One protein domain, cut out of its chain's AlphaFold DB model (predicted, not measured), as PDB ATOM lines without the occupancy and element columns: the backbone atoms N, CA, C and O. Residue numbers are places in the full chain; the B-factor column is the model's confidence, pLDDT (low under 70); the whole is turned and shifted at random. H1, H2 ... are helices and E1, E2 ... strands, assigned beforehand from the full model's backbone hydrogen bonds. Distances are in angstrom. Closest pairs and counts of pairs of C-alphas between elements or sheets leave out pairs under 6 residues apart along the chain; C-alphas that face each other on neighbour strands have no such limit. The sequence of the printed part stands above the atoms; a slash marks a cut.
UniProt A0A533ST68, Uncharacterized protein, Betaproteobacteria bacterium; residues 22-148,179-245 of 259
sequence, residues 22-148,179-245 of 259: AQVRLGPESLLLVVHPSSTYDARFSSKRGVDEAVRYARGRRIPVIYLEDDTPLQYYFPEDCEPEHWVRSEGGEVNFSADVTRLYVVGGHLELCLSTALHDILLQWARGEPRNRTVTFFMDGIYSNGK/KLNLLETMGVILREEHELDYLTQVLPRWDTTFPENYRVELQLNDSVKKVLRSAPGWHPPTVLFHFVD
ATOM      1  N   ALA A  22     -22.335  -1.843 -28.197       94.94
ATOM      2  CA  ALA A  22     -23.502  -1.956 -27.318       94.94
ATOM      3  C   ALA A  22     -23.745  -0.738 -26.400       94.94
ATOM      4  O   ALA A  22     -24.810  -0.650 -25.782       94.94
ATOM      5  N   GLN A  23     -22.787   0.184 -26.276       96.25
ATOM      6  CA  GLN A  23     -22.884   1.414 -25.478       96.25
ATOM      7  C   GLN A  23     -23.215   2.649 -26.321       96.25
ATOM      8  O   GLN A  23     -23.575   3.676 -25.751       96.25
ATOM      9  N   VAL A  24     -23.159   2.549 -27.651       96.56
ATOM     10  CA  VAL A  24     -23.557   3.634 -28.551       96.56
ATOM     11  C   VAL A  24     -25.058   3.883 -28.398       96.56
ATOM     12  O   VAL A  24     -25.875   2.955 -28.451       96.56
ATOM     13  N   ARG A  25     -25.434   5.140 -28.154       93.06
ATOM     14  CA  ARG A  25     -26.830   5.576 -28.013       93.06
ATOM     15  C   ARG A  25     -27.042   6.794 -28.895       93.06
ATOM     16  O   ARG A  25     -26.452   7.839 -28.652       93.06
ATOM     17  N   LEU A  26     -27.889   6.646 -29.907       92.50
ATOM     18  CA  LEU A  26     -28.198   7.695 -30.871       92.50
ATOM     19  C   LEU A  26     -29.661   8.117 -30.744       92.50
ATOM     20  O   LEU A  26     -30.529   7.300 -30.435       92.50
ATOM     21  N   GLY A  27     -29.924   9.402 -30.978       89.25
ATOM     22  CA  GLY A  27     -31.280   9.882 -31.243       89.25
ATOM     23  C   GLY A  27     -31.743   9.485 -32.653       89.25
ATOM     24  O   GLY A  27     -30.919   9.075 -33.466       89.25
ATOM     25  N   PRO A  28     -33.037   9.640 -32.979       89.25
ATOM     26  CA  PRO A  28     -33.598   9.194 -34.260       89.25
ATOM     27  C   PRO A  28     -33.332  10.159 -35.427       89.25
ATOM     28  O   PRO A  28     -33.694   9.872 -36.564       89.25
ATOM     29  N   GLU A  29     -32.754  11.328 -35.163       94.81
ATOM     30  CA  GLU A  29     -32.695  12.423 -36.134       94.81
ATOM     31  C   GLU A  29     -31.566  12.254 -37.146       94.81
ATOM     32  O   GLU A  29     -31.800  12.163 -38.348       94.81
ATOM     33  N   SER A  30     -30.322  12.248 -36.675       97.50
ATOM     34  CA  SER A  30     -29.178  12.292 -37.574       97.50
ATOM     35  C   SER A  30     -27.910  11.709 -36.979       97.50
ATOM     36  O   SER A  30     -27.723  11.748 -35.766       97.50
ATOM     37  N   LEU A  31     -27.026  11.241 -37.855       98.44
ATOM     38  CA  LEU A  31     -25.689  10.742 -37.543       98.44
ATOM     39  C   LEU A  31     -24.727  11.159 -38.658       98.44
ATOM     40  O   LEU A  31     -25.070  11.000 -39.827       98.44
ATOM     41  N   LEU A  32     -23.529  11.624 -38.310       98.62
ATOM     42  CA  LEU A  32     -22.371  11.605 -39.200       98.62
ATOM     43  C   LEU A  32     -21.538  10.360 -38.891       98.62
ATOM     44  O   LEU A  32     -21.020  10.212 -37.784       98.62
ATOM     45  N   LEU A  33     -21.404   9.477 -39.873       98.75
ATOM     46  CA  LEU A  33     -20.528   8.318 -39.803       98.75
ATOM     47  C   LEU A  33     -19.254   8.599 -40.603       98.75
ATOM     48  O   LEU A  33     -19.319   8.873 -41.802       98.75
ATOM     49  N   VAL A  34     -18.105   8.511 -39.940       98.56
ATOM     50  CA  VAL A  34     -16.788   8.638 -40.566       98.56
ATOM     51  C   VAL A  34     -16.140   7.262 -40.588       98.56
ATOM     52  O   VAL A  34     -15.787   6.713 -39.546       98.56
ATOM     53  N   VAL A  35     -16.011   6.681 -41.775       98.12
ATOM     54  CA  VAL A  35     -15.481   5.325 -41.943       98.12
ATOM     55  C   VAL A  35     -13.970   5.396 -42.126       98.12
ATOM     56  O   VAL A  35     -13.513   6.102 -43.011       98.12
ATOM     57  N   HIS A  36     -13.181   4.702 -41.300       96.19
ATOM     58  CA  HIS A  36     -11.726   4.511 -41.475       96.19
ATOM     59  C   HIS A  36     -10.954   5.732 -42.033       96.19
ATOM     60  O   HIS A  36     -10.334   5.627 -43.097       96.19
ATOM     61  N   PRO A  37     -10.988   6.915 -41.383       94.31
ATOM     62  CA  PRO A  37     -10.339   8.121 -41.899       94.31
ATOM     63  C   PRO A  37      -8.816   8.065 -41.683       94.31
ATOM     64  O   PRO A  37      -8.260   8.729 -40.805       94.31
ATOM     65  N   SER A  38      -8.131   7.225 -42.459       92.81
ATOM     66  CA  SER A  38      -6.708   6.953 -42.280       92.81
ATOM     67  C   SER A  38      -5.897   7.038 -43.570       92.81
ATOM     68  O   SER A  38      -6.339   6.687 -44.668       92.81
ATOM     69  N   SER A  39      -4.643   7.465 -43.432       91.25
ATOM     70  CA  SER A  39      -3.697   7.552 -44.542       91.25
ATOM     71  C   SER A  39      -3.132   6.195 -44.968       91.25
ATOM     72  O   SER A  39      -2.409   6.123 -45.959       91.25
ATOM     73  N   THR A  40      -3.434   5.114 -44.236       88.62
ATOM     74  CA  THR A  40      -3.067   3.738 -44.624       88.62
ATOM     75  C   THR A  40      -3.718   3.353 -45.950       88.62
ATOM     76  O   THR A  40      -3.107   2.669 -46.777       88.62
ATOM     77  N   TYR A  41      -4.955   3.812 -46.157       85.56
ATOM     78  CA  TYR A  41      -5.754   3.514 -47.341       85.56
ATOM     79  C   TYR A  41      -6.076   4.761 -48.175       85.56
ATOM     80  O   TYR A  41      -6.370   4.611 -49.361       85.56
ATOM     81  N   ASP A  42      -5.929   5.967 -47.622       89.00
ATOM     82  CA  ASP A  42      -5.899   7.235 -48.358       89.00
ATOM     83  C   ASP A  42      -4.503   7.883 -48.291       89.00
ATOM     84  O   ASP A  42      -4.268   8.891 -47.624       89.00
ATOM     85  N   ALA A  43      -3.540   7.296 -49.005       86.50
ATOM     86  CA  ALA A  43      -2.147   7.749 -48.989       86.50
ATOM     87  C   ALA A  43      -1.932   9.166 -49.568       86.50
ATOM     88  O   ALA A  43      -0.865   9.753 -49.377       86.50
ATOM     89  N   ARG A  44      -2.916   9.713 -50.300       87.50
ATOM     90  CA  ARG A  44      -2.893  11.089 -50.827       87.50
ATOM     91  C   ARG A  44      -3.490  12.102 -49.858       87.50
ATOM     92  O   ARG A  44      -3.344  13.294 -50.120       87.50
ATOM     93  N   PHE A  45      -4.148  11.646 -48.790       90.69
ATOM     94  CA  PHE A  45      -5.029  12.479 -47.978       90.69
ATOM     95  C   PHE A  45      -6.091  13.182 -48.846       90.69
ATOM     96  O   PHE A  45      -6.461  14.323 -48.566       90.69
ATOM     97  N   SER A  46      -6.549  12.536 -49.928       90.94
ATOM     98  CA  SER A  46      -7.478  13.146 -50.888       90.94
ATOM     99  C   SER A  46      -8.833  13.445 -50.252       90.94
ATOM    100  O   SER A  46      -9.477  14.424 -50.626       90.94
ATOM    101  N   SER A  47      -9.235  12.639 -49.268       95.00
ATOM    102  CA  SER A  47     -10.487  12.786 -48.528       95.00
ATOM    103  C   SER A  47     -10.360  13.608 -47.245       95.00
ATOM    104  O   SER A  47     -11.372  14.033 -46.688       95.00
ATOM    105  N   LYS A  48      -9.132  13.878 -46.771       95.00
ATOM    106  CA  LYS A  48      -8.890  14.501 -45.458       95.00
ATOM    107  C   LYS A  48      -9.671  15.800 -45.277       95.00
ATOM    108  O   LYS A  48     -10.396  15.944 -44.299       95.00
ATOM    109  N   ARG A  49      -9.547  16.728 -46.232       95.06
ATOM    110  CA  ARG A  49     -10.233  18.026 -46.154       95.06
ATOM    111  C   ARG A  49     -11.752  17.850 -46.079       95.06
ATOM    112  O   ARG A  49     -12.373  18.483 -45.235       95.06
ATOM    113  N   GLY A  50     -12.337  17.000 -46.923       96.88
ATOM    114  CA  GLY A  50     -13.782  16.761 -46.919       96.88
ATOM    115  C   GLY A  50     -14.270  16.120 -45.618       96.88
ATOM    116  O   GLY A  50     -15.308  16.515 -45.090       96.88
ATOM    117  N   VAL A  51     -13.487  15.202 -45.036       97.81
ATOM    118  CA  VAL A  51     -13.754  14.643 -43.698       97.81
ATOM    119  C   VAL A  51     -13.758  15.747 -42.639       97.81
ATOM    120  O   VAL A  51     -14.722  15.852 -41.880       97.81
ATOM    121  N   ASP A  52     -12.734  16.602 -42.606       97.12
ATOM    122  CA  ASP A  52     -12.631  17.679 -41.613       97.12
ATOM    123  C   ASP A  52     -13.785  18.695 -41.745       97.12
ATOM    124  O   ASP A  52     -14.369  19.119 -40.742       97.12
ATOM    125  N   GLU A  53     -14.176  19.050 -42.975       97.25
ATOM    126  CA  GLU A  53     -15.333  19.919 -43.227       97.25
ATOM    127  C   GLU A  53     -16.658  19.263 -42.823       97.25
ATOM    128  O   GLU A  53     -17.512  19.923 -42.226       97.25
ATOM    129  N   ALA A  54     -16.841  17.967 -43.089       98.00
ATOM    130  CA  ALA A  54     -18.043  17.238 -42.691       98.00
ATOM    131  C   ALA A  54     -18.178  17.156 -41.167       98.00
ATOM    132  O   ALA A  54     -19.262  17.391 -40.623       98.00
ATOM    133  N   VAL A  55     -17.075  16.902 -40.461       97.75
ATOM    134  CA  VAL A  55     -17.069  16.902 -38.996       97.75
ATOM    135  C   VAL A  55     -17.385  18.299 -38.466       97.75
ATOM    136  O   VAL A  55     -18.277  18.450 -37.629       97.75
ATOM    137  N   ARG A  56     -16.772  19.353 -39.019       96.69
ATOM    138  CA  ARG A  56     -17.096  20.744 -38.659       96.69
ATOM    139  C   ARG A  56     -18.569  21.085 -38.912       96.69
ATOM    140  O   ARG A  56     -19.209  21.718 -38.067       96.69
ATOM    141  N   TYR A  57     -19.125  20.636 -40.037       96.00
ATOM    142  CA  TYR A  57     -20.541  20.780 -40.373       96.00
ATOM    143  C   TYR A  57     -21.442  20.119 -39.320       96.00
ATOM    144  O   TYR A  57     -22.411  20.744 -38.869       96.00
ATOM    145  N   ALA A  58     -21.110  18.890 -38.912       96.62
ATOM    146  CA  ALA A  58     -21.851  18.133 -37.909       96.62
ATOM    147  C   ALA A  58     -21.792  18.804 -36.531       96.62
ATOM    148  O   ALA A  58     -22.840  19.023 -35.915       96.62
ATOM    149  N   ARG A  59     -20.605  19.250 -36.095       94.88
ATOM    150  CA  ARG A  59     -20.426  20.001 -34.840       94.88
ATOM    151  C   ARG A  59     -21.264  21.266 -34.792       94.88
ATOM    152  O   ARG A  59     -21.982  21.488 -33.817       94.88
ATOM    153  N   GLY A  60     -21.243  22.059 -35.865       94.19
ATOM    154  CA  GLY A  60     -22.037  23.287 -35.966       94.19
ATOM    155  C   GLY A  60     -23.550  23.060 -35.835       94.19
ATOM    156  O   GLY A  60     -24.280  23.984 -35.485       94.19
ATOM    157  N   ARG A  61     -24.022  21.830 -36.078       94.88
ATOM    158  CA  ARG A  61     -25.439  21.435 -36.029       94.88
ATOM    159  C   ARG A  61     -25.776  20.463 -34.902       94.88
ATOM    160  O   ARG A  61     -26.926  20.047 -34.806       94.88
ATOM    161  N   ARG A  62     -24.811  20.137 -34.033       95.44
ATOM    162  CA  ARG A  62     -24.959  19.138 -32.960       95.44
ATOM    163  C   ARG A  62     -25.417  17.771 -33.485       95.44
ATOM    164  O   ARG A  62     -26.204  17.083 -32.840       95.44
ATOM    165  N   ILE A  63     -24.949  17.402 -34.675       97.31
ATOM    166  CA  ILE A  63     -25.140  16.064 -35.231       97.31
ATOM    167  C   ILE A  63     -24.088  15.157 -34.574       97.31
ATOM    168  O   ILE A  63     -22.907  15.494 -34.657       97.31
ATOM    169  N   PRO A  64     -24.481  14.036 -33.936       97.69
ATOM    170  CA  PRO A  64     -23.536  13.064 -33.397       97.69
ATOM    171  C   PRO A  64     -22.585  12.545 -34.475       97.69
ATOM    172  O   PRO A  64     -23.022  12.229 -35.583       97.69
ATOM    173  N   VAL A  65     -21.308  12.420 -34.133       98.38
ATOM    174  CA  VAL A  65     -20.229  11.935 -34.987       98.38
ATOM    175  C   VAL A  65     -19.710  10.612 -34.431       98.38
ATOM    176  O   VAL A  65     -19.312  10.517 -33.270       98.38
ATOM    177  N   ILE A  66     -19.704   9.575 -35.265       98.56
ATOM    178  CA  ILE A  66     -19.087   8.287 -34.942       98.56
ATOM    179  C   ILE A  66     -17.952   8.030 -35.917       98.56
ATOM    180  O   ILE A  66     -18.155   8.076 -37.130       98.56
ATOM    181  N   TYR A  67     -16.780   7.708 -35.383       98.25
ATOM    182  CA  TYR A  67     -15.652   7.228 -36.168       98.25
ATOM    183  C   TYR A  67     -15.586   5.705 -36.092       98.25
ATOM    184  O   TYR A  67     -15.605   5.134 -34.999       98.25
ATOM    185  N   LEU A  68     -15.508   5.050 -37.250       98.31
ATOM    186  CA  LEU A  68     -15.180   3.632 -37.344       98.31
ATOM    187  C   LEU A  68     -13.661   3.476 -37.431       98.31
ATOM    188  O   LEU A  68     -13.030   4.043 -38.325       98.31
ATOM    189  N   GLU A  69     -13.097   2.708 -36.505       96.06
ATOM    190  CA  GLU A  69     -11.659   2.470 -36.360       96.06
ATOM    191  C   GLU A  69     -11.318   0.996 -36.626       96.06
ATOM    192  O   GLU A  69     -11.866   0.100 -35.984       96.06
ATOM    193  N   ASP A  70     -10.397   0.754 -37.556       94.81
ATOM    194  CA  ASP A  70      -9.774  -0.547 -37.822       94.81
ATOM    195  C   ASP A  70      -8.445  -0.715 -37.045       94.81
ATOM    196  O   ASP A  70      -8.141   0.033 -36.117       94.81
ATOM    197  N   ASP A  71      -7.620  -1.692 -37.428       93.25
ATOM    198  CA  ASP A  71      -6.301  -1.938 -36.820       93.25
ATOM    199  C   ASP A  71      -5.179  -1.008 -37.331       93.25
ATOM    200  O   ASP A  71      -3.995  -1.233 -37.056       93.25
ATOM    201  N   THR A  72      -5.515   0.049 -38.076       92.00
ATOM    202  CA  THR A  72      -4.547   1.061 -38.501       92.00
ATOM    203  C   THR A  72      -3.871   1.699 -37.277       92.00
ATOM    204  O   THR A  72      -4.546   2.133 -36.344       92.00
ATOM    205  N   PRO A  73      -2.532   1.841 -37.259       91.62
ATOM    206  CA  PRO A  73      -1.863   2.580 -36.193       91.62
ATOM    207  C   PRO A  73      -2.375   4.026 -36.081       91.62
ATOM    208  O   PRO A  73      -2.424   4.738 -37.081       91.62
ATOM    209  N   LEU A  74      -2.669   4.486 -34.856       89.88
ATOM    210  CA  LEU A  74      -3.262   5.808 -34.565       89.88
ATOM    211  C   LEU A  74      -2.564   6.991 -35.254       89.88
ATOM    212  O   LEU A  74      -3.209   7.962 -35.631       89.88
ATOM    213  N   GLN A  75      -1.251   6.898 -35.467       89.44
ATOM    214  CA  GLN A  75      -0.454   7.917 -36.160       89.44
ATOM    215  C   GLN A  75      -0.839   8.151 -37.630       89.44
ATOM    216  O   GLN A  75      -0.384   9.123 -38.225       89.44
ATOM    217  N   TYR A  76      -1.623   7.253 -38.227       92.62
ATOM    218  CA  TYR A  76      -2.117   7.372 -39.598       92.62
ATOM    219  C   TYR A  76      -3.570   7.848 -39.669       92.62
ATOM    220  O   TYR A  76      -4.047   8.141 -40.764       92.62
ATOM    221  N   TYR A  77      -4.283   7.945 -38.543       93.50
ATOM    222  CA  TYR A  77      -5.600   8.576 -38.514       93.50
ATOM    223  C   TYR A  77      -5.442  10.083 -38.680       93.50
ATOM    224  O   TYR A  77      -4.730  10.734 -37.916       93.50
ATOM    225  N   PHE A  78      -6.091  10.624 -39.710       93.88
ATOM    226  CA  PHE A  78      -5.908  12.007 -40.133       93.88
ATOM    227  C   PHE A  78      -6.974  13.041 -39.719       93.88
ATOM    228  O   PHE A  78      -6.733  14.209 -40.048       93.88
ATOM    229  N   PRO A  79      -8.132  12.713 -39.092       93.88
ATOM    230  CA  PRO A  79      -9.095  13.736 -38.685       93.88
ATOM    231  C   PRO A  79      -8.464  14.819 -37.808       93.88
ATOM    232  O   PRO A  79      -7.639  14.520 -36.947       93.88
ATOM    233  N   GLU A  80      -8.861  16.076 -38.017       93.75
ATOM    234  CA  GLU A  80      -8.462  17.190 -37.142       93.75
ATOM    235  C   GLU A  80      -9.187  17.158 -35.790       93.75
ATOM    236  O   GLU A  80      -8.595  17.469 -34.757       93.75
ATOM    237  N   ASP A  81     -10.470  16.786 -35.794       94.31
ATOM    238  CA  ASP A  81     -11.272  16.592 -34.584       94.31
ATOM    239  C   ASP A  81     -11.106  15.147 -34.098       94.31
ATOM    240  O   ASP A  81     -11.517  14.197 -34.769       94.31
ATOM    241  N   CYS A  82     -10.497  14.999 -32.924       93.38
ATOM    242  CA  CYS A  82     -10.198  13.719 -32.286       93.38
ATOM    243  C   CYS A  82     -11.161  13.353 -31.153       93.38
ATOM    244  O   CYS A  82     -10.928  12.375 -30.437       93.38
ATOM    245  N   GLU A  83     -12.232  14.124 -30.975       94.50
ATOM    246  CA  GLU A  83     -13.190  13.968 -29.883       94.50
ATOM    247  C   GLU A  83     -14.605  13.627 -30.390       94.50
ATOM    248  O   GLU A  83     -15.571  14.217 -29.896       94.50
ATOM    249  N   PRO A  84     -14.796  12.708 -31.367       96.25
ATOM    250  CA  PRO A  84     -16.131  12.285 -31.784       96.25
ATOM    251  C   PRO A  84     -16.908  11.740 -30.581       96.25
ATOM    252  O   PRO A  84     -16.326  11.303 -29.585       96.25
ATOM    253  N   GLU A  85     -18.232  11.713 -30.683       96.69
ATOM    254  CA  GLU A  85     -19.093  11.139 -29.651       96.69
ATOM    255  C   GLU A  85     -18.684   9.694 -29.352       96.69
ATOM    256  O   GLU A  85     -18.642   9.296 -28.185       96.69
ATOM    257  N   HIS A  86     -18.322   8.932 -30.393       97.69
ATOM    258  CA  HIS A  86     -17.780   7.587 -30.247       97.69
ATOM    259  C   HIS A  86     -16.701   7.264 -31.284       97.69
ATOM    260  O   HIS A  86     -16.885   7.466 -32.482       97.69
ATOM    261  N   TRP A  87     -15.627   6.635 -30.811       97.44
ATOM    262  CA  TRP A  87     -14.752   5.786 -31.619       97.44
ATOM    263  C   TRP A  87     -15.222   4.341 -31.480       97.44
ATOM    264  O   TRP A  87     -15.295   3.842 -30.358       97.44
ATOM    265  N   VAL A  88     -15.573   3.665 -32.569       98.06
ATOM    266  CA  VAL A  88     -16.103   2.294 -32.542       98.06
ATOM    267  C   VAL A  88     -15.226   1.399 -33.405       98.06
ATOM    268  O   VAL A  88     -14.982   1.714 -34.566       98.06
ATOM    269  N   ARG A  89     -14.779   0.264 -32.854       97.12
ATOM    270  CA  ARG A  89     -14.008  -0.719 -33.624       97.12
ATOM    271  C   ARG A  89     -14.849  -1.292 -34.766       97.12
ATOM    272  O   ARG A  89     -15.978  -1.729 -34.533       97.12
ATOM    273  N   SER A  90     -14.268  -1.321 -35.956       97.44
ATOM    274  CA  SER A  90     -14.821  -1.893 -37.177       97.44
ATOM    275  C   SER A  90     -13.657  -2.286 -38.090       97.44
ATOM    276  O   SER A  90     -12.903  -1.419 -38.515       97.44
ATOM    277  N   GLU A  91     -13.458  -3.570 -38.369       94.94
ATOM    278  CA  GLU A  91     -12.318  -4.054 -39.164       94.94
ATOM    279  C   GLU A  91     -12.532  -3.832 -40.666       94.94
ATOM    280  O   GLU A  91     -11.623  -3.412 -41.377       94.94
ATOM    281  N   GLY A  92     -13.745  -4.090 -41.151       93.88
ATOM    282  CA  GLY A  92     -14.124  -4.036 -42.563       93.88
ATOM    283  C   GLY A  92     -15.173  -2.975 -42.894       93.88
ATOM    284  O   GLY A  92     -15.636  -2.928 -44.034       93.88
ATOM    285  N   GLY A  93     -15.549  -2.132 -41.930       96.44
ATOM    286  CA  GLY A  93     -16.618  -1.141 -42.063       96.44
ATOM    287  C   GLY A  93     -17.957  -1.613 -41.492       96.44
ATOM    288  O   GLY A  93     -18.935  -0.887 -41.577       96.44
ATOM    289  N   GLU A  94     -18.023  -2.800 -40.888       97.25
ATOM    290  CA  GLU A  94     -19.230  -3.310 -40.243       97.25
ATOM    291  C   GLU A  94     -19.772  -2.365 -39.157       97.25
ATOM    292  O   GLU A  94     -19.015  -1.766 -38.380       97.25
ATOM    293  N   VAL A  95     -21.100  -2.259 -39.084       97.75
ATOM    294  CA  VAL A  95     -21.819  -1.398 -38.134       97.75
ATOM    295  C   VAL A  95     -22.604  -2.266 -37.153       97.75
ATOM    296  O   VAL A  95     -23.746  -2.656 -37.384       97.75
ATOM    297  N   ASN A  96     -21.985  -2.522 -35.999       96.00
ATOM    298  CA  ASN A  96     -22.517  -3.402 -34.948       96.00
ATOM    299  C   ASN A  96     -23.310  -2.669 -33.845       96.00
ATOM    300  O   ASN A  96     -23.531  -3.210 -32.759       96.00
ATOM    301  N   PHE A  97     -23.716  -1.424 -34.091       97.00
ATOM    302  CA  PHE A  97     -24.578  -0.635 -33.208       97.00
ATOM    303  C   PHE A  97     -25.869  -0.236 -33.928       97.00
ATOM    304  O   PHE A  97     -25.956  -0.285 -35.155       97.00
ATOM    305  N   SER A  98     -26.884   0.163 -33.157       95.25
ATOM    306  CA  SER A  98     -28.162   0.597 -33.720       95.25
ATOM    307  C   SER A  98     -28.039   1.991 -34.335       95.25
ATOM    308  O   SER A  98     -27.748   2.955 -33.626       95.25
ATOM    309  N   ALA A  99     -28.281   2.088 -35.641       95.06
ATOM    310  CA  ALA A  99     -28.228   3.327 -36.416       95.06
ATOM    311  C   ALA A  99     -29.609   3.684 -36.999       95.06
ATOM    312  O   ALA A  99     -29.762   3.906 -38.200       95.06
ATOM    313  N   ASP A 100     -30.640   3.735 -36.151       94.38
ATOM    314  CA  ASP A 100     -32.019   4.045 -36.555       94.38
ATOM    315  C   ASP A 100     -32.277   5.563 -36.732       94.38
ATOM    316  O   ASP A 100     -33.169   6.137 -36.111       94.38
ATOM    317  N   VAL A 101     -31.493   6.229 -37.588       96.50
ATOM    318  CA  VAL A 101     -31.584   7.681 -37.853       96.50
ATOM    319  C   VAL A 101     -32.329   8.011 -39.146       96.50
ATOM    320  O   VAL A 101     -32.263   7.242 -40.102       96.50
ATOM    321  N   THR A 102     -33.021   9.149 -39.223       97.19
ATOM    322  CA  THR A 102     -33.679   9.592 -40.467       97.19
ATOM    323  C   THR A 102     -32.714  10.238 -41.458       97.19
ATOM    324  O   THR A 102     -32.936  10.150 -42.666       97.19
ATOM    325  N   ARG A 103     -31.620  10.835 -40.975       98.06
ATOM    326  CA  ARG A 103     -30.571  11.451 -41.799       98.06
ATOM    327  C   ARG A 103     -29.199  10.871 -41.467       98.06
ATOM    328  O   ARG A 103     -28.634  11.148 -40.412       98.06
ATOM    329  N   LEU A 104     -28.642  10.085 -42.373       98.56
ATOM    330  CA  LEU A 104     -27.274   9.598 -42.281       98.56
ATOM    331  C   LEU A 104     -26.378  10.459 -43.167       98.56
ATOM    332  O   LEU A 104     -26.628  10.565 -44.358       98.56
ATOM    333  N   TYR A 105     -25.322  11.028 -42.608       98.56
ATOM    334  CA  TYR A 105     -24.241  11.652 -43.359       98.56
ATOM    335  C   TYR A 105     -23.044  10.709 -43.347       98.56
ATOM    336  O   TYR A 105     -22.746  10.124 -42.303       98.56
ATOM    337  N   VAL A 106     -22.359  10.560 -44.477       98.44
ATOM    338  CA  VAL A 106     -21.199   9.669 -44.584       98.44
ATOM    339  C   VAL A 106     -19.998  10.347 -45.222       98.44
ATOM    340  O   VAL A 106     -20.129  11.074 -46.209       98.44
ATOM    341  N   VAL A 107     -18.833  10.073 -44.637       98.25
ATOM    342  CA  VAL A 107     -17.494  10.404 -45.140       98.25
ATOM    343  C   VAL A 107     -16.498   9.332 -44.719       98.25
ATOM    344  O   VAL A 107     -16.802   8.450 -43.915       98.25
ATOM    345  N   GLY A 108     -15.281   9.450 -45.228       95.62
ATOM    346  CA  GLY A 108     -14.195   8.523 -45.000       95.62
ATOM    347  C   GLY A 108     -14.395   7.217 -45.757       95.62
ATOM    348  O   GLY A 108     -15.432   6.952 -46.372       95.62
ATOM    349  N   GLY A 109     -13.364   6.390 -45.686       92.69
ATOM    350  CA  GLY A 109     -13.419   5.028 -46.163       92.69
ATOM    351  C   GLY A 109     -13.441   4.930 -47.679       92.69
ATOM    352  O   GLY A 109     -13.521   5.901 -48.435       92.69
ATOM    353  N   HIS A 110     -13.331   3.686 -48.114       92.69
ATOM    354  CA  HIS A 110     -13.341   3.321 -49.511       92.69
ATOM    355  C   HIS A 110     -14.783   3.132 -49.966       92.69
ATOM    356  O   HIS A 110     -15.448   2.211 -49.481       92.69
ATOM    357  N   LEU A 111     -15.233   3.941 -50.926       93.69
ATOM    358  CA  LEU A 111     -16.595   3.909 -51.465       93.69
ATOM    359  C   LEU A 111     -17.049   2.486 -51.807       93.69
ATOM    360  O   LEU A 111     -18.092   2.036 -51.349       93.69
ATOM    361  N   GLU A 112     -16.226   1.753 -52.557       90.06
ATOM    362  CA  GLU A 112     -16.547   0.411 -53.049       90.06
ATOM    363  C   GLU A 112     -16.227  -0.732 -52.063       90.06
ATOM    364  O   GLU A 112     -16.438  -1.891 -52.407       90.06
ATOM    365  N   LEU A 113     -15.683  -0.442 -50.871       91.62
ATOM    366  CA  LEU A 113     -15.312  -1.456 -49.871       91.62
ATOM    367  C   LEU A 113     -15.910  -1.112 -48.501       91.62
ATOM    368  O   LEU A 113     -17.105  -1.312 -48.302       91.62
ATOM    369  N   CYS A 114     -15.115  -0.598 -47.557       94.75
ATOM    370  CA  CYS A 114     -15.552  -0.440 -46.170       94.75
ATOM    371  C   CYS A 114     -16.741   0.511 -45.997       94.75
ATOM    372  O   CYS A 114     -17.614   0.237 -45.176       94.75
ATOM    373  N   LEU A 115     -16.851   1.572 -46.807       96.25
ATOM    374  CA  LEU A 115     -18.036   2.431 -46.773       96.25
ATOM    375  C   LEU A 115     -19.282   1.694 -47.291       96.25
ATOM    376  O   LEU A 115     -20.357   1.821 -46.709       96.25
ATOM    377  N   SER A 116     -19.143   0.883 -48.345       94.69
ATOM    378  CA  SER A 116     -20.234   0.048 -48.864       94.69
ATOM    379  C   SER A 116     -20.715  -0.973 -47.827       94.69
ATOM    380  O   SER A 116     -21.923  -1.113 -47.631       94.69
ATOM    381  N   THR A 117     -19.794  -1.618 -47.099       96.19
ATOM    382  CA  THR A 117     -20.122  -2.514 -45.975       96.19
ATOM    383  C   THR A 117     -20.887  -1.774 -44.878       96.19
ATOM    384  O   THR A 117     -21.965  -2.217 -44.482       96.19
ATOM    385  N   ALA A 118     -20.387  -0.612 -44.442       97.81
ATOM    386  CA  ALA A 118     -21.033   0.190 -43.404       97.81
ATOM    387  C   ALA A 118     -22.467   0.571 -43.781       97.81
ATOM    388  O   ALA A 118     -23.405   0.437 -42.992       97.81
ATOM    389  N   LEU A 119     -22.646   1.021 -45.022       97.75
ATOM    390  CA  LEU A 119     -23.954   1.376 -45.544       97.75
ATOM    391  C   LEU A 119     -24.859   0.155 -45.672       97.75
ATOM    392  O   LEU A 119     -26.029   0.253 -45.320       97.75
ATOM    393  N   HIS A 120     -24.354  -0.990 -46.132       96.81
ATOM    394  CA  HIS A 120     -25.154  -2.209 -46.227       96.81
ATOM    395  C   HIS A 120     -25.772  -2.590 -44.875       96.81
ATOM    396  O   HIS A 120     -26.983  -2.813 -44.806       96.81
ATOM    397  N   ASP A 121     -24.979  -2.582 -43.802       97.12
ATOM    398  CA  ASP A 121     -25.460  -2.901 -42.455       97.12
ATOM    399  C   ASP A 121     -26.533  -1.914 -41.982       97.12
ATOM    400  O   ASP A 121     -27.571  -2.324 -41.456       97.12
ATOM    401  N   ILE A 122     -26.335  -0.610 -42.209       97.69
ATOM    402  CA  ILE A 122     -27.313   0.414 -41.817       97.69
ATOM    403  C   ILE A 122     -28.606   0.290 -42.630       97.69
ATOM    404  O   ILE A 122     -29.699   0.314 -42.061       97.69
ATOM    405  N   LEU A 123     -28.511   0.109 -43.949       97.50
ATOM    406  CA  LEU A 123     -29.688  -0.063 -44.802       97.50
ATOM    407  C   LEU A 123     -30.462  -1.332 -44.432       97.50
ATOM    408  O   LEU A 123     -31.692  -1.317 -44.437       97.50
ATOM    409  N   LEU A 124     -29.770  -2.411 -44.056       96.88
ATOM    410  CA  LEU A 124     -30.404  -3.636 -43.577       96.88
ATOM    411  C   LEU A 124     -31.137  -3.417 -42.247       96.88
ATOM    412  O   LEU A 124     -32.242  -3.938 -42.067       96.88
ATOM    413  N   GLN A 125     -30.566  -2.630 -41.328       95.94
ATOM    414  CA  GLN A 125     -31.262  -2.210 -40.109       95.94
ATOM    415  C   GLN A 125     -32.524  -1.404 -40.446       95.94
ATOM    416  O   GLN A 125     -33.593  -1.705 -39.917       95.94
ATOM    417  N   TRP A 126     -32.440  -0.433 -41.362       97.12
ATOM    418  CA  TRP A 126     -33.590   0.380 -41.776       97.12
ATOM    419  C   TRP A 126     -34.686  -0.442 -42.450       97.12
ATOM    420  O   TRP A 126     -35.861  -0.259 -42.141       97.12
ATOM    421  N   ALA A 127     -34.323  -1.380 -43.325       96.06
ATOM    422  CA  ALA A 127     -35.278  -2.250 -44.006       96.06
ATOM    423  C   ALA A 127     -36.041  -3.174 -43.039       96.06
ATOM    424  O   ALA A 127     -37.181  -3.543 -43.319       96.06
ATOM    425  N   ARG A 128     -35.423  -3.541 -41.907       95.06
ATOM    426  CA  ARG A 128     -36.032  -4.352 -40.836       95.06
ATOM    427  C   ARG A 128     -36.788  -3.523 -39.792       95.06
ATOM    428  O   ARG A 128     -37.548  -4.097 -39.014       95.06
ATOM    429  N   GLY A 129     -36.533  -2.219 -39.737       93.00
ATOM    430  CA  GLY A 129     -37.131  -1.291 -38.786       93.00
ATOM    431  C   GLY A 129     -38.488  -0.751 -39.232       93.00
ATOM    432  O   GLY A 129     -39.127  -1.257 -40.157       93.00
ATOM    433  N   GLU A 130     -38.937   0.313 -38.563       92.38
ATOM    434  CA  GLU A 130     -40.163   1.006 -38.953       92.38
ATOM    435  C   GLU A 130     -39.999   1.723 -40.303       92.38
ATOM    436  O   GLU A 130     -39.033   2.482 -40.480       92.38
ATOM    437  N   PRO A 131     -40.961   1.561 -41.234       93.94
ATOM    438  CA  PRO A 131     -40.948   2.287 -42.493       93.94
ATOM    439  C   PRO A 131     -41.048   3.794 -42.296       93.94
ATOM    440  O   PRO A 131     -42.023   4.301 -41.743       93.94
ATOM    441  N   ARG A 132     -40.028   4.517 -42.763       94.62
ATOM    442  CA  ARG A 132     -39.913   5.978 -42.657       94.62
ATOM    443  C   ARG A 132     -39.189   6.535 -43.874       94.62
ATOM    444  O   ARG A 132     -38.487   5.802 -44.570       94.62
ATOM    445  N   ASN A 133     -39.316   7.841 -44.084       97.38
ATOM    446  CA  ASN A 133     -38.452   8.546 -45.019       97.38
ATOM    447  C   ASN A 133     -37.042   8.645 -44.428       97.38
ATOM    448  O   ASN A 133     -36.880   9.042 -43.271       97.38
ATOM    449  N   ARG A 134     -36.037   8.252 -45.208       97.75
ATOM    450  CA  ARG A 134     -34.627   8.256 -44.815       97.75
ATOM    451  C   ARG A 134     -33.796   8.918 -45.900       97.75
ATOM    452  O   ARG A 134     -34.063   8.723 -47.085       97.75
ATOM    453  N   THR A 135     -32.748   9.615 -45.494       98.44
ATOM    454  CA  THR A 135     -31.759  10.175 -46.414       98.44
ATOM    455  C   THR A 135     -30.370   9.709 -46.016       98.44
ATOM    456  O   THR A 135     -30.000   9.807 -44.846       98.44
ATOM    457  N   VAL A 136     -29.599   9.233 -46.991       98.50
ATOM    458  CA  VAL A 136     -28.148   9.070 -46.884       98.50
ATOM    459  C   VAL A 136     -27.501  10.181 -47.698       98.50
ATOM    460  O   VAL A 136     -27.713  10.247 -48.905       98.50
ATOM    461  N   THR A 137     -26.720  11.039 -47.054       98.25
ATOM    462  CA  THR A 137     -25.970  12.120 -47.687       98.25
ATOM    463  C   THR A 137     -24.487  11.769 -47.742       98.25
ATOM    464  O   THR A 137     -23.848  11.594 -46.705       98.25
ATOM    465  N   PHE A 138     -23.937  11.697 -48.948       98.06
ATOM    466  CA  PHE A 138     -22.524  11.455 -49.216       98.06
ATOM    467  C   PHE A 138     -21.832  12.792 -49.465       98.06
ATOM    468  O   PHE A 138     -22.167  13.463 -50.442       98.06
ATOM    469  N   PHE A 139     -20.863  13.168 -48.628       97.88
ATOM    470  CA  PHE A 139     -19.973  14.286 -48.952       97.88
ATOM    471  C   PHE A 139     -18.825  13.760 -49.815       97.88
ATOM    472  O   PHE A 139     -17.934  13.061 -49.327       97.88
ATOM    473  N   MET A 140     -18.902  14.016 -51.121       96.69
ATOM    474  CA  MET A 140     -18.071  13.354 -52.129       96.69
ATOM    475  C   MET A 140     -16.584  13.706 -52.003       96.69
ATOM    476  O   MET A 140     -15.730  12.852 -52.249       96.69
ATOM    477  N   ASP A 141     -16.253  14.924 -51.577       96.69
ATOM    478  CA  ASP A 141     -14.876  15.339 -51.286       96.69
ATOM    479  C   ASP A 141     -14.264  14.642 -50.058       96.69
ATOM    480  O   ASP A 141     -13.045  14.636 -49.894       96.69
ATOM    481  N   GLY A 142     -15.097  14.042 -49.205       97.00
ATOM    482  CA  GLY A 142     -14.704  13.320 -48.000       97.00
ATOM    483  C   GLY A 142     -14.643  11.804 -48.164       97.00
ATOM    484  O   GLY A 142     -14.373  11.123 -47.184       97.00
ATOM    485  N   ILE A 143     -14.890  11.250 -49.352       96.62
ATOM    486  CA  ILE A 143     -14.942   9.796 -49.590       96.62
ATOM    487  C   ILE A 143     -13.922   9.437 -50.657       96.62
ATOM    488  O   ILE A 143     -13.951  10.027 -51.732       96.62
ATOM    489  N   TYR A 144     -13.054   8.455 -50.410       92.50
ATOM    490  CA  TYR A 144     -12.097   8.016 -51.422       92.50
ATOM    491  C   TYR A 144     -12.593   6.804 -52.216       92.50
ATOM    492  O   TYR A 144     -13.281   5.918 -51.709       92.50
ATOM    493  N   SER A 145     -12.221   6.759 -53.489       87.25
ATOM    494  CA  SER A 145     -12.577   5.725 -54.457       87.25
ATOM    495  C   SER A 145     -11.369   5.437 -55.348       87.25
ATOM    496  O   SER A 145     -10.581   6.320 -55.696       87.25
ATOM    497  N   ASN A 146     -11.202   4.175 -55.729       80.19
ATOM    498  CA  ASN A 146     -10.243   3.781 -56.765       80.19
ATOM    499  C   ASN A 146     -10.902   3.593 -58.138       80.19
ATOM    500  O   ASN A 146     -10.251   3.100 -59.056       80.19
ATOM    501  N   GLY A 147     -12.189   3.931 -58.258       78.94
ATOM    502  CA  GLY A 147     -12.995   3.763 -59.458       78.94
ATOM    503  C   GLY A 147     -13.020   2.334 -59.985       78.94
ATOM    504  O   GLY A 147     -13.134   2.136 -61.190       78.94
ATOM    505  N   LYS A 148     -12.963   1.322 -59.106       81.00
ATOM    506  CA  LYS A 148     -13.099  -0.101 -59.483       81.00
ATOM    507  C   LYS A 148     -14.365  -0.410 -60.287       81.00
ATOM    508  O   LYS A 148     -14.403  -1.407 -60.999       81.00
ATOM    509  N   LYS A 179      -5.577   7.088 -54.512       80.25
ATOM    510  CA  LYS A 179      -7.002   7.079 -54.852       80.25
ATOM    511  C   LYS A 179      -7.464   8.490 -55.176       80.25
ATOM    512  O   LYS A 179      -6.812   9.461 -54.773       80.25
ATOM    513  N   LEU A 180      -8.570   8.596 -55.898       88.75
ATOM    514  CA  LEU A 180      -9.298   9.852 -56.020       88.75
ATOM    515  C   LEU A 180     -10.274   9.962 -54.857       88.75
ATOM    516  O   LEU A 180     -10.661   8.944 -54.283       88.75
ATOM    517  N   ASN A 181     -10.675  11.173 -54.492       92.75
ATOM    518  CA  ASN A 181     -11.955  11.301 -53.800       92.75
ATOM    519  C   ASN A 181     -13.120  11.207 -54.805       92.75
ATOM    520  O   ASN A 181     -12.920  11.313 -56.016       92.75
ATOM    521  N   LEU A 182     -14.334  10.937 -54.329       94.31
ATOM    522  CA  LEU A 182     -15.498  10.748 -55.192       94.31
ATOM    523  C   LEU A 182     -15.806  12.021 -55.997       94.31
ATOM    524  O   LEU A 182     -16.199  11.916 -57.155       94.31
ATOM    525  N   LEU A 183     -15.546  13.207 -55.437       94.00
ATOM    526  CA  LEU A 183     -15.695  14.474 -56.157       94.00
ATOM    527  C   LEU A 183     -14.686  14.603 -57.312       94.00
ATOM    528  O   LEU A 183     -15.059  14.997 -58.412       94.00
ATOM    529  N   GLU A 184     -13.422  14.231 -57.100       92.88
ATOM    530  CA  GLU A 184     -12.404  14.150 -58.154       92.88
ATOM    531  C   GLU A 184     -12.841  13.158 -59.246       92.88
ATOM    532  O   GLU A 184     -12.705  13.467 -60.427       92.88
ATOM    533  N   THR A 185     -13.413  12.004 -58.873       91.75
ATOM    534  CA  THR A 185     -13.977  11.043 -59.836       91.75
ATOM    535  C   THR A 185     -15.114  11.665 -60.648       91.75
ATOM    536  O   THR A 185     -15.112  11.520 -61.869       91.75
ATOM    537  N   MET A 186     -16.043  12.393 -60.015       92.44
ATOM    538  CA  MET A 186     -17.122  13.102 -60.722       92.44
ATOM    539  C   MET A 186     -16.543  14.147 -61.681       92.44
ATOM    540  O   MET A 186     -16.901  14.175 -62.850       92.44
ATOM    541  N   GLY A 187     -15.520  14.894 -61.255       91.19
ATOM    542  CA  GLY A 187     -14.821  15.866 -62.100       91.19
ATOM    543  C   GLY A 187     -14.156  15.280 -63.356       91.19
ATOM    544  O   GLY A 187     -13.917  16.016 -64.314       91.19
ATOM    545  N   VAL A 188     -13.876  13.972 -63.388       90.75
ATOM    546  CA  VAL A 188     -13.447  13.273 -64.612       90.75
ATOM    547  C   VAL A 188     -14.645  12.893 -65.493       90.75
ATOM    548  O   VAL A 188     -14.543  12.884 -66.721       90.75
ATOM    549  N   ILE A 189     -15.799  12.606 -64.892       90.19
ATOM    550  CA  ILE A 189     -17.051  12.289 -65.581       90.19
ATOM    551  C   ILE A 189     -17.773  13.594 -65.952       90.19
ATOM    552  O   ILE A 189     -18.743  14.007 -65.343       90.19
ATOM    553  N   LEU A 190     -17.329  14.240 -67.028       82.94
ATOM    554  CA  LEU A 190     -17.741  15.607 -67.402       82.94
ATOM    555  C   LEU A 190     -19.249  15.860 -67.618       82.94
ATOM    556  O   LEU A 190     -19.651  17.013 -67.776       82.94
ATOM    557  N   ARG A 191     -20.075  14.816 -67.748       90.06
ATOM    558  CA  ARG A 191     -21.511  14.953 -68.030       90.06
ATOM    559  C   ARG A 191     -22.328  14.433 -66.860       90.06
ATOM    560  O   ARG A 191     -22.208  13.258 -66.528       90.06
ATOM    561  N   GLU A 192     -23.255  15.255 -66.378       89.56
ATOM    562  CA  GLU A 192     -24.151  14.916 -65.262       89.56
ATOM    563  C   GLU A 192     -24.917  13.599 -65.483       89.56
ATOM    564  O   GLU A 192     -25.069  12.798 -64.566       89.56
ATOM    565  N   GLU A 193     -25.345  13.313 -66.718       90.75
ATOM    566  CA  GLU A 193     -26.005  12.041 -67.054       90.75
ATOM    567  C   GLU A 193     -25.124  10.821 -66.722       90.75
ATOM    568  O   GLU A 193     -25.596   9.843 -66.143       90.75
ATOM    569  N   HIS A 194     -23.826  10.911 -67.020       92.31
ATOM    570  CA  HIS A 194     -22.855   9.856 -66.759       92.31
ATOM    571  C   HIS A 194     -22.451   9.807 -65.280       92.31
ATOM    572  O   HIS A 194     -22.213   8.716 -64.764       92.31
ATOM    573  N   GLU A 195     -22.397  10.955 -64.593       93.00
ATOM    574  CA  GLU A 195     -22.185  11.009 -63.140       93.00
ATOM    575  C   GLU A 195     -23.311  10.255 -62.433       93.00
ATOM    576  O   GLU A 195     -23.052   9.338 -61.659       93.00
ATOM    577  N   LEU A 196     -24.570  10.550 -62.768       92.19
ATOM    578  CA  LEU A 196     -25.738   9.872 -62.203       92.19
ATOM    579  C   LEU A 196     -25.743   8.364 -62.493       92.19
ATOM    580  O   LEU A 196     -26.149   7.571 -61.637       92.19
ATOM    581  N   ASP A 197     -25.315   7.951 -63.685       90.81
ATOM    582  CA  ASP A 197     -25.227   6.535 -64.049       90.81
ATOM    583  C   ASP A 197     -24.105   5.809 -63.298       90.81
ATOM    584  O   ASP A 197     -24.303   4.675 -62.857       90.81
ATOM    585  N   TYR A 198     -22.955   6.453 -63.088       92.50
ATOM    586  CA  TYR A 198     -21.899   5.921 -62.228       92.50
ATOM    587  C   TYR A 198     -22.354   5.859 -60.766       92.50
ATOM    588  O   TYR A 198     -22.248   4.811 -60.131       92.50
ATOM    589  N   LEU A 199     -22.952   6.933 -60.242       93.75
ATOM    590  CA  LEU A 199     -23.452   6.983 -58.870       93.75
ATOM    591  C   LEU A 199     -24.520   5.912 -58.612       93.75
ATOM    592  O   LEU A 199     -24.531   5.297 -57.553       93.75
ATOM    593  N   THR A 200     -25.370   5.607 -59.596       92.38
ATOM    594  CA  THR A 200     -26.336   4.499 -59.493       92.38
ATOM    595  C   THR A 200     -25.641   3.140 -59.323       92.38
ATOM    596  O   THR A 200     -26.159   2.279 -58.612       92.38
ATOM    597  N   GLN A 201     -24.472   2.944 -59.941       90.75
ATOM    598  CA  GLN A 201     -23.697   1.700 -59.856       90.75
ATOM    599  C   GLN A 201     -22.927   1.561 -58.540       90.75
ATOM    600  O   GLN A 201     -22.762   0.441 -58.061       90.75
ATOM    601  N   VAL A 202     -22.455   2.670 -57.957       91.62
ATOM    602  CA  VAL A 202     -21.686   2.643 -56.697       91.62
ATOM    603  C   VAL A 202     -22.556   2.584 -55.447       91.62
ATOM    604  O   VAL A 202     -22.030   2.401 -54.348       91.62
ATOM    605  N   LEU A 203     -23.876   2.744 -55.581       93.19
ATOM    606  CA  LEU A 203     -24.773   2.624 -54.442       93.19
ATOM    607  C   LEU A 203     -24.647   1.239 -53.778       93.19
ATOM    608  O   LEU A 203     -24.537   0.221 -54.469       93.19
ATOM    609  N   PRO A 204     -24.746   1.168 -52.435       90.81
ATOM    610  CA  PRO A 204     -24.889  -0.110 -51.740       90.81
ATOM    611  C   PRO A 204     -26.134  -0.853 -52.252       90.81
ATOM    612  O   PRO A 204     -27.034  -0.242 -52.823       90.81
ATOM    613  N   ARG A 205     -26.214  -2.171 -52.020       91.50
ATOM    614  CA  ARG A 205     -27.279  -3.075 -52.515       91.50
ATOM    615  C   ARG A 205     -28.683  -2.749 -51.973       91.50
ATOM    616  O   ARG A 205     -29.254  -3.522 -51.209       91.50
ATOM    617  N   TRP A 206     -29.258  -1.611 -52.345       93.88
ATOM    618  CA  TRP A 206     -30.594  -1.157 -51.947       93.88
ATOM    619  C   TRP A 206     -31.701  -1.963 -52.632       93.88
ATOM    620  O   TRP A 206     -32.760  -2.185 -52.042       93.88
ATOM    621  N   ASP A 207     -31.432  -2.428 -53.851       92.31
ATOM    622  CA  ASP A 207     -32.336  -3.160 -54.735       92.31
ATOM    623  C   ASP A 207     -32.808  -4.478 -54.115       92.31
ATOM    624  O   ASP A 207     -33.989  -4.812 -54.196       92.31
ATOM    625  N   THR A 208     -31.902  -5.178 -53.431       93.12
ATOM    626  CA  THR A 208     -32.189  -6.432 -52.720       93.12
ATOM    627  C   THR A 208     -32.393  -6.260 -51.214       93.12
ATOM    628  O   THR A 208     -32.758  -7.224 -50.548       93.12
ATOM    629  N   THR A 209     -32.143  -5.068 -50.660       95.38
ATOM    630  CA  THR A 209     -32.270  -4.807 -49.211       95.38
ATOM    631  C   THR A 209     -33.657  -4.295 -48.842       95.38
ATOM    632  O   THR A 209     -34.257  -4.785 -47.888       95.38
ATOM    633  N   PHE A 210     -34.193  -3.326 -49.591       95.62
ATOM    634  CA  PHE A 210     -35.495  -2.741 -49.278       95.62
ATOM    635  C   PHE A 210     -36.639  -3.473 -49.990       95.62
ATOM    636  O   PHE A 210     -36.560  -3.653 -51.210       95.62
ATOM    637  N   PRO A 211     -37.746  -3.785 -49.289       93.69
ATOM    638  CA  PRO A 211     -38.932  -4.373 -49.908       93.69
ATOM    639  C   PRO A 211     -39.581  -3.437 -50.945       93.69
ATOM    640  O   PRO A 211     -39.338  -2.230 -50.959       93.69
ATOM    641  N   GLU A 212     -40.422  -3.992 -51.824       94.00
ATOM    642  CA  GLU A 212     -41.018  -3.287 -52.979       94.00
ATOM    643  C   GLU A 212     -41.911  -2.089 -52.607       94.00
ATOM    644  O   GLU A 212     -42.188  -1.230 -53.442       94.00
ATOM    645  N   ASN A 213     -42.351  -1.994 -51.350       93.94
ATOM    646  CA  ASN A 213     -43.127  -0.865 -50.838       93.94
ATOM    647  C   ASN A 213     -42.280   0.387 -50.538       93.94
ATOM    648  O   ASN A 213     -42.851   1.409 -50.159       93.94
ATOM    649  N   TYR A 214     -40.955   0.329 -50.703       96.94
ATOM    650  CA  TYR A 214     -40.074   1.491 -50.592       96.94
ATOM    651  C   TYR A 214     -39.786   2.128 -51.944       96.94
ATOM    652  O   TYR A 214     -39.287   1.469 -52.866       96.94
ATOM    653  N   ARG A 215     -40.003   3.443 -52.007       97.50
ATOM    654  CA  ARG A 215     -39.502   4.287 -53.089       97.50
ATOM    655  C   ARG A 215     -38.017   4.552 -52.864       97.50
ATOM    656  O   ARG A 215     -37.601   4.834 -51.742       97.50
ATOM    657  N   VAL A 216     -37.227   4.474 -53.928       97.94
ATOM    658  CA  VAL A 216     -35.788   4.748 -53.880       97.94
ATOM    659  C   VAL A 216     -35.452   5.847 -54.870       97.94
ATOM    660  O   VAL A 216     -35.827   5.775 -56.043       97.94
ATOM    661  N   GLU A 217     -34.756   6.864 -54.382       98.06
ATOM    662  CA  GLU A 217     -34.384   8.055 -55.135       98.06
ATOM    663  C   GLU A 217     -32.885   8.316 -55.035       98.06
ATOM    664  O   GLU A 217     -32.246   7.986 -54.036       98.06
ATOM    665  N   LEU A 218     -32.349   8.959 -56.065       97.62
ATOM    666  CA  LEU A 218     -30.995   9.483 -56.098       97.62
ATOM    667  C   LEU A 218     -31.030  10.959 -56.489       97.62
ATOM    668  O   LEU A 218     -31.804  11.359 -57.359       97.62
ATOM    669  N   GLN A 219     -30.188  11.765 -55.853       96.00
ATOM    670  CA  GLN A 219     -30.014  13.176 -56.177       96.00
ATOM    671  C   GLN A 219     -28.530  13.539 -56.128       96.00
ATOM    672  O   GLN A 219     -27.836  13.122 -55.202       96.00
ATOM    673  N   LEU A 220     -28.066  14.322 -57.102       95.00
ATOM    674  CA  LEU A 220     -26.711  14.869 -57.148       95.00
ATOM    675  C   LEU A 220     -26.781  16.386 -56.944       95.00
ATOM    676  O   LEU A 220     -27.415  17.091 -57.721       95.00
ATOM    677  N   ASN A 221     -26.156  16.897 -55.891       91.38
ATOM    678  CA  ASN A 221     -26.227  18.291 -55.467       91.38
ATOM    679  C   ASN A 221     -27.688  18.777 -55.400       91.38
ATOM    680  O   ASN A 221     -28.539  18.120 -54.792       91.38
ATOM    681  N   ASP A 222     -27.983  19.909 -56.037       86.81
ATOM    682  CA  ASP A 222     -29.322  20.489 -56.151       86.81
ATOM    683  C   ASP A 222     -30.048  20.049 -57.444       86.81
ATOM    684  O   ASP A 222     -31.032  20.673 -57.849       86.81
ATOM    685  N   SER A 223     -29.575  18.988 -58.116       88.75
ATOM    686  CA  SER A 223     -30.188  18.480 -59.348       88.75
ATOM    687  C   SER A 223     -31.550  17.826 -59.099       88.75
ATOM    688  O   SER A 223     -32.015  17.664 -57.964       88.75
ATOM    689  N   VAL A 224     -32.236  17.465 -60.183       88.56
ATOM    690  CA  VAL A 224     -33.543  16.809 -60.103       88.56
ATOM    691  C   VAL A 224     -33.391  15.405 -59.517       88.56
ATOM    692  O   VAL A 224     -32.548  14.619 -59.943       88.56
ATOM    693  N   LYS A 225     -34.269  15.056 -58.572       94.12
ATOM    694  CA  LYS A 225     -34.340  13.702 -58.009       94.12
ATOM    695  C   LYS A 225     -34.673  12.675 -59.094       94.12
ATOM    696  O   LYS A 225     -35.748  12.723 -59.698       94.12
ATOM    697  N   LYS A 226     -33.781  11.706 -59.295       95.19
ATOM    698  CA  LYS A 226     -33.967  10.538 -60.161       95.19
ATOM    699  C   LYS A 226     -34.615   9.420 -59.345       95.19
ATOM    700  O   LYS A 226     -34.051   8.951 -58.360       95.19
ATOM    701  N   VAL A 227     -35.803   8.977 -59.749       96.12
ATOM    702  CA  VAL A 227     -36.464   7.819 -59.127       96.12
ATOM    703  C   VAL A 227     -35.830   6.544 -59.675       96.12
ATOM    704  O   VAL A 227     -35.952   6.263 -60.864       96.12
ATOM    705  N   LEU A 228     -35.162   5.777 -58.814       96.19
ATOM    706  CA  LEU A 228     -34.548   4.493 -59.174       96.19
ATOM    707  C   LEU A 228     -35.554   3.343 -59.071       96.19
ATOM    708  O   LEU A 228     -35.527   2.411 -59.872       96.19
ATOM    709  N   ARG A 229     -36.466   3.417 -58.092       96.56
ATOM    710  CA  ARG A 229     -37.581   2.480 -57.930       96.56
ATOM    711  C   ARG A 229     -38.811   3.203 -57.398       96.56
ATOM    712  O   ARG A 229     -38.758   3.837 -56.346       96.56
ATOM    713  N   SER A 230     -39.922   3.074 -58.114       95.88
ATOM    714  CA  SER A 230     -41.242   3.515 -57.650       95.88
ATOM    715  C   SER A 230     -41.819   2.528 -56.634       95.88
ATOM    716  O   SER A 230     -41.487   1.347 -56.664       95.88
ATOM    717  N   ALA A 231     -42.730   2.994 -55.784       95.44
ATOM    718  CA  ALA A 231     -43.469   2.146 -54.852       95.44
ATOM    719  C   ALA A 231     -44.972   2.456 -54.898       95.44
ATOM    720  O   ALA A 231     -45.349   3.596 -55.189       95.44
ATOM    721  N   PRO A 232     -45.838   1.459 -54.637       91.19
ATOM    722  CA  PRO A 232     -47.284   1.648 -54.615       91.19
ATOM    723  C   PRO A 232     -47.738   2.496 -53.416       91.19
ATOM    724  O   PRO A 232     -47.110   2.499 -52.359       91.19
ATOM    725  N   GLY A 233     -48.886   3.163 -53.561       89.44
ATOM    726  CA  GLY A 233     -49.495   3.996 -52.516       89.44
ATOM    727  C   GLY A 233     -49.307   5.501 -52.739       89.44
ATOM    728  O   GLY A 233     -48.598   5.928 -53.644       89.44
ATOM    729  N   TRP A 234     -49.994   6.315 -51.930       83.88
ATOM    730  CA  TRP A 234     -50.008   7.777 -52.097       83.88
ATOM    731  C   TRP A 234     -48.759   8.458 -51.510       83.88
ATOM    732  O   TRP A 234     -48.282   9.438 -52.068       83.88
ATOM    733  N   HIS A 235     -48.202   7.896 -50.429       89.81
ATOM    734  CA  HIS A 235     -47.000   8.385 -49.741       89.81
ATOM    735  C   HIS A 235     -46.141   7.200 -49.269       89.81
ATOM    736  O   HIS A 235     -46.133   6.882 -48.077       89.81
ATOM    737  N   PRO A 236     -45.484   6.470 -50.190       95.19
ATOM    738  CA  PRO A 236     -44.641   5.351 -49.801       95.19
ATOM    739  C   PRO A 236     -43.420   5.835 -48.997       95.19
ATOM    740  O   PRO A 236     -42.905   6.926 -49.269       95.19
ATOM    741  N   PRO A 237     -42.918   5.029 -48.042       96.75
ATOM    742  CA  PRO A 237     -41.651   5.313 -47.381       96.75
ATOM    743  C   PRO A 237     -40.541   5.430 -48.434       96.75
ATOM    744  O   PRO A 237     -40.445   4.611 -49.352       96.75
ATOM    745  N   THR A 238     -39.734   6.481 -48.322       97.75
ATOM    746  CA  THR A 238     -38.747   6.847 -49.342       97.75
ATOM    747  C   THR A 238     -37.332   6.825 -48.778       97.75
ATOM    748  O   THR A 238     -37.072   7.422 -47.737       97.75
ATOM    749  N   VAL A 239     -36.407   6.178 -49.485       98.12
ATOM    750  CA  VAL A 239     -34.965   6.268 -49.221       98.12
ATOM    751  C   VAL A 239     -34.329   7.130 -50.303       98.12
ATOM    752  O   VAL A 239     -34.369   6.778 -51.482       98.12
ATOM    753  N   LEU A 240     -33.751   8.256 -49.896       98.12
ATOM    754  CA  LEU A 240     -33.013   9.161 -50.767       98.12
ATOM    755  C   LEU A 240     -31.508   8.968 -50.571       98.12
ATOM    756  O   LEU A 240     -30.994   9.144 -49.468       98.12
ATOM    757  N   PHE A 241     -30.798   8.674 -51.654       98.31
ATOM    758  CA  PHE A 241     -29.344   8.774 -51.716       98.31
ATOM    759  C   PHE A 241     -28.963  10.130 -52.311       98.31
ATOM    760  O   PHE A 241     -29.194  10.394 -53.490       98.31
ATOM    761  N   HIS A 242     -28.423  11.012 -51.479       97.62
ATOM    762  CA  HIS A 242     -28.068  12.376 -51.842       97.62
ATOM    763  C   HIS A 242     -26.551  12.527 -51.886       97.62
ATOM    764  O   HIS A 242     -25.879  12.398 -50.870       97.62
ATOM    765  N   PHE A 243     -25.998  12.796 -53.057       96.62
ATOM    766  CA  PHE A 243     -24.575  13.060 -53.238       96.62
ATOM    767  C   PHE A 243     -24.362  14.558 -53.303       96.62
ATOM    768  O   PHE A 243     -25.057  15.224 -54.060       96.62
ATOM    769  N   VAL A 244     -23.435  15.090 -52.518       95.94
ATOM    770  CA  VAL A 244     -23.102  16.518 -52.511       95.94
ATOM    771  C   VAL A 244     -21.600  16.703 -52.644       95.94
ATOM    772  O   VAL A 244     -20.836  15.894 -52.115       95.94
ATOM    773  N   ASP A 245     -21.176  17.761 -53.328       95.00
ATOM    774  CA  ASP A 245     -19.756  18.030 -53.572       95.00
ATOM    775  C   ASP A 245     -18.967  18.104 -52.262       95.00
ATOM    776  O   ASP A 245     -18.005  17.355 -52.074       95.00
TER     777      ASP A 245
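This is residues 22 to 148 and 179 to 245 of the 259 residues of an uncharacterized protein of Betaproteobacteria bacterium (UniProt A0A533ST68). A twisted wall of eight strands runs through the whole domain, with helices over both of its faces: on one face H1 lies over E1 and E4 and leaves E3, E8, E6 and E7 without a named helix over them, and on the other face H2 lies near the same two strands, E1 and E4, and H4 over E6. The E6 and E7 hairpin makes one end of the sheet and E3 the other, while the short helices H3 and H5 only graze the sheet. There are 194 residues printed, with five named helices and eight named strands in the order E1 H1 E2 E3 E4 H2 E5 H3 H4 H5 E6 E7 E8; the sheet runs E3 E2 E1 E4 E5 E8 E6 E7 and is mixed. The class is mixed, helices and strands, though under half of the residues are in named elements. The whole is compact, with a radius of gyration of the C-alphas of 15.9 A and spans of 51 by 43 by 29 A.

Find C-alpha 30 at (-29.178, 12.292, -37.574), where E1 begins; it takes residues 30 to 35. Next come H1, residues 48 to 61 and 20.3 A long, then E2, residues 65 to 69, and E3, residues 86 to 89. E4 takes residues 103 to 108 and is 16.9 A long. Look for C-alpha 114 at (-15.552, -0.440, -46.170); from there H2 runs 21.5 A to residue 128. E5 follows at residues 134 to 139. After the cut, read H3 at residues 182 to 188, H4 at residues 192 to 202, 15.2 A long, and H5 at residues 206 to 209. E6 takes residues 215 to 220 and is 17.1 A long, and E7 takes residues 226 to 229. E8, residues 238 to 244, is 18.7 A long and ends at C-alpha 244, (-23.102, 16.518, -52.511).

Begin with the sheet: E1 and E4 are parallel, with N 33 and O 105 2.9 A apart, within hydrogen-bond range. E2 and E1 are parallel too, with N 66 and O 32 at 2.9 A, and E5 and E8 likewise, with N 136 and O 240 at 2.8 A. At one edge E6 and E7 form an antiparallel hairpin, with N 218 and O 226 at 2.9 A; the other edge strand is E3. E1, H1, E2 and E4, H2, E5 are strand-helix-strand units, two parallel neighbour strands with a helix between, each with a right-handed crossover. Now look over the faces, which make three layers, helices on both faces of a sheet. H1 is on the sheet over E1 and E4 at a height of 9.1 A and runs along the strands, at 20 degrees to E4 on the local plane; its closest C-alphas to E4 are those of Val 51 and Val 107, 5.8 A. On the opposite face H2 lies over E4 and only just over E1, where 3 of its C-alphas fall, at a height of 8.0 A. H4 is on the same face as H2, over E6, slantwise to the strands at 45 degrees on the local plane. H2 touches H5, the closest C-alphas being those of Leu 124 and Thr 209, 6.0 A. H3 and H4 are close but not clearly touching, at a steep tilt of 41 degrees, opposite ways, with the C-alphas of Met 186 and Glu 195 closest at 6.0 A. H1 and H2 are apart. In H1, H2, H3 and H4 every O i to N i+4 pair is within hydrogen-bond range; H5 is too short for such a pair.

The two C-alphas farthest apart are those of Gln 75 and Trp 234, 52.1 A. Residues 149 to 178 are not printed, and C-alphas 148 and 179 are 10.5 A apart across this cut. Long links join E1 to H1, E2 to E3 and E3 to E4. The mean pLDDT of the printed part is 94.3, and no printed residue is under 70.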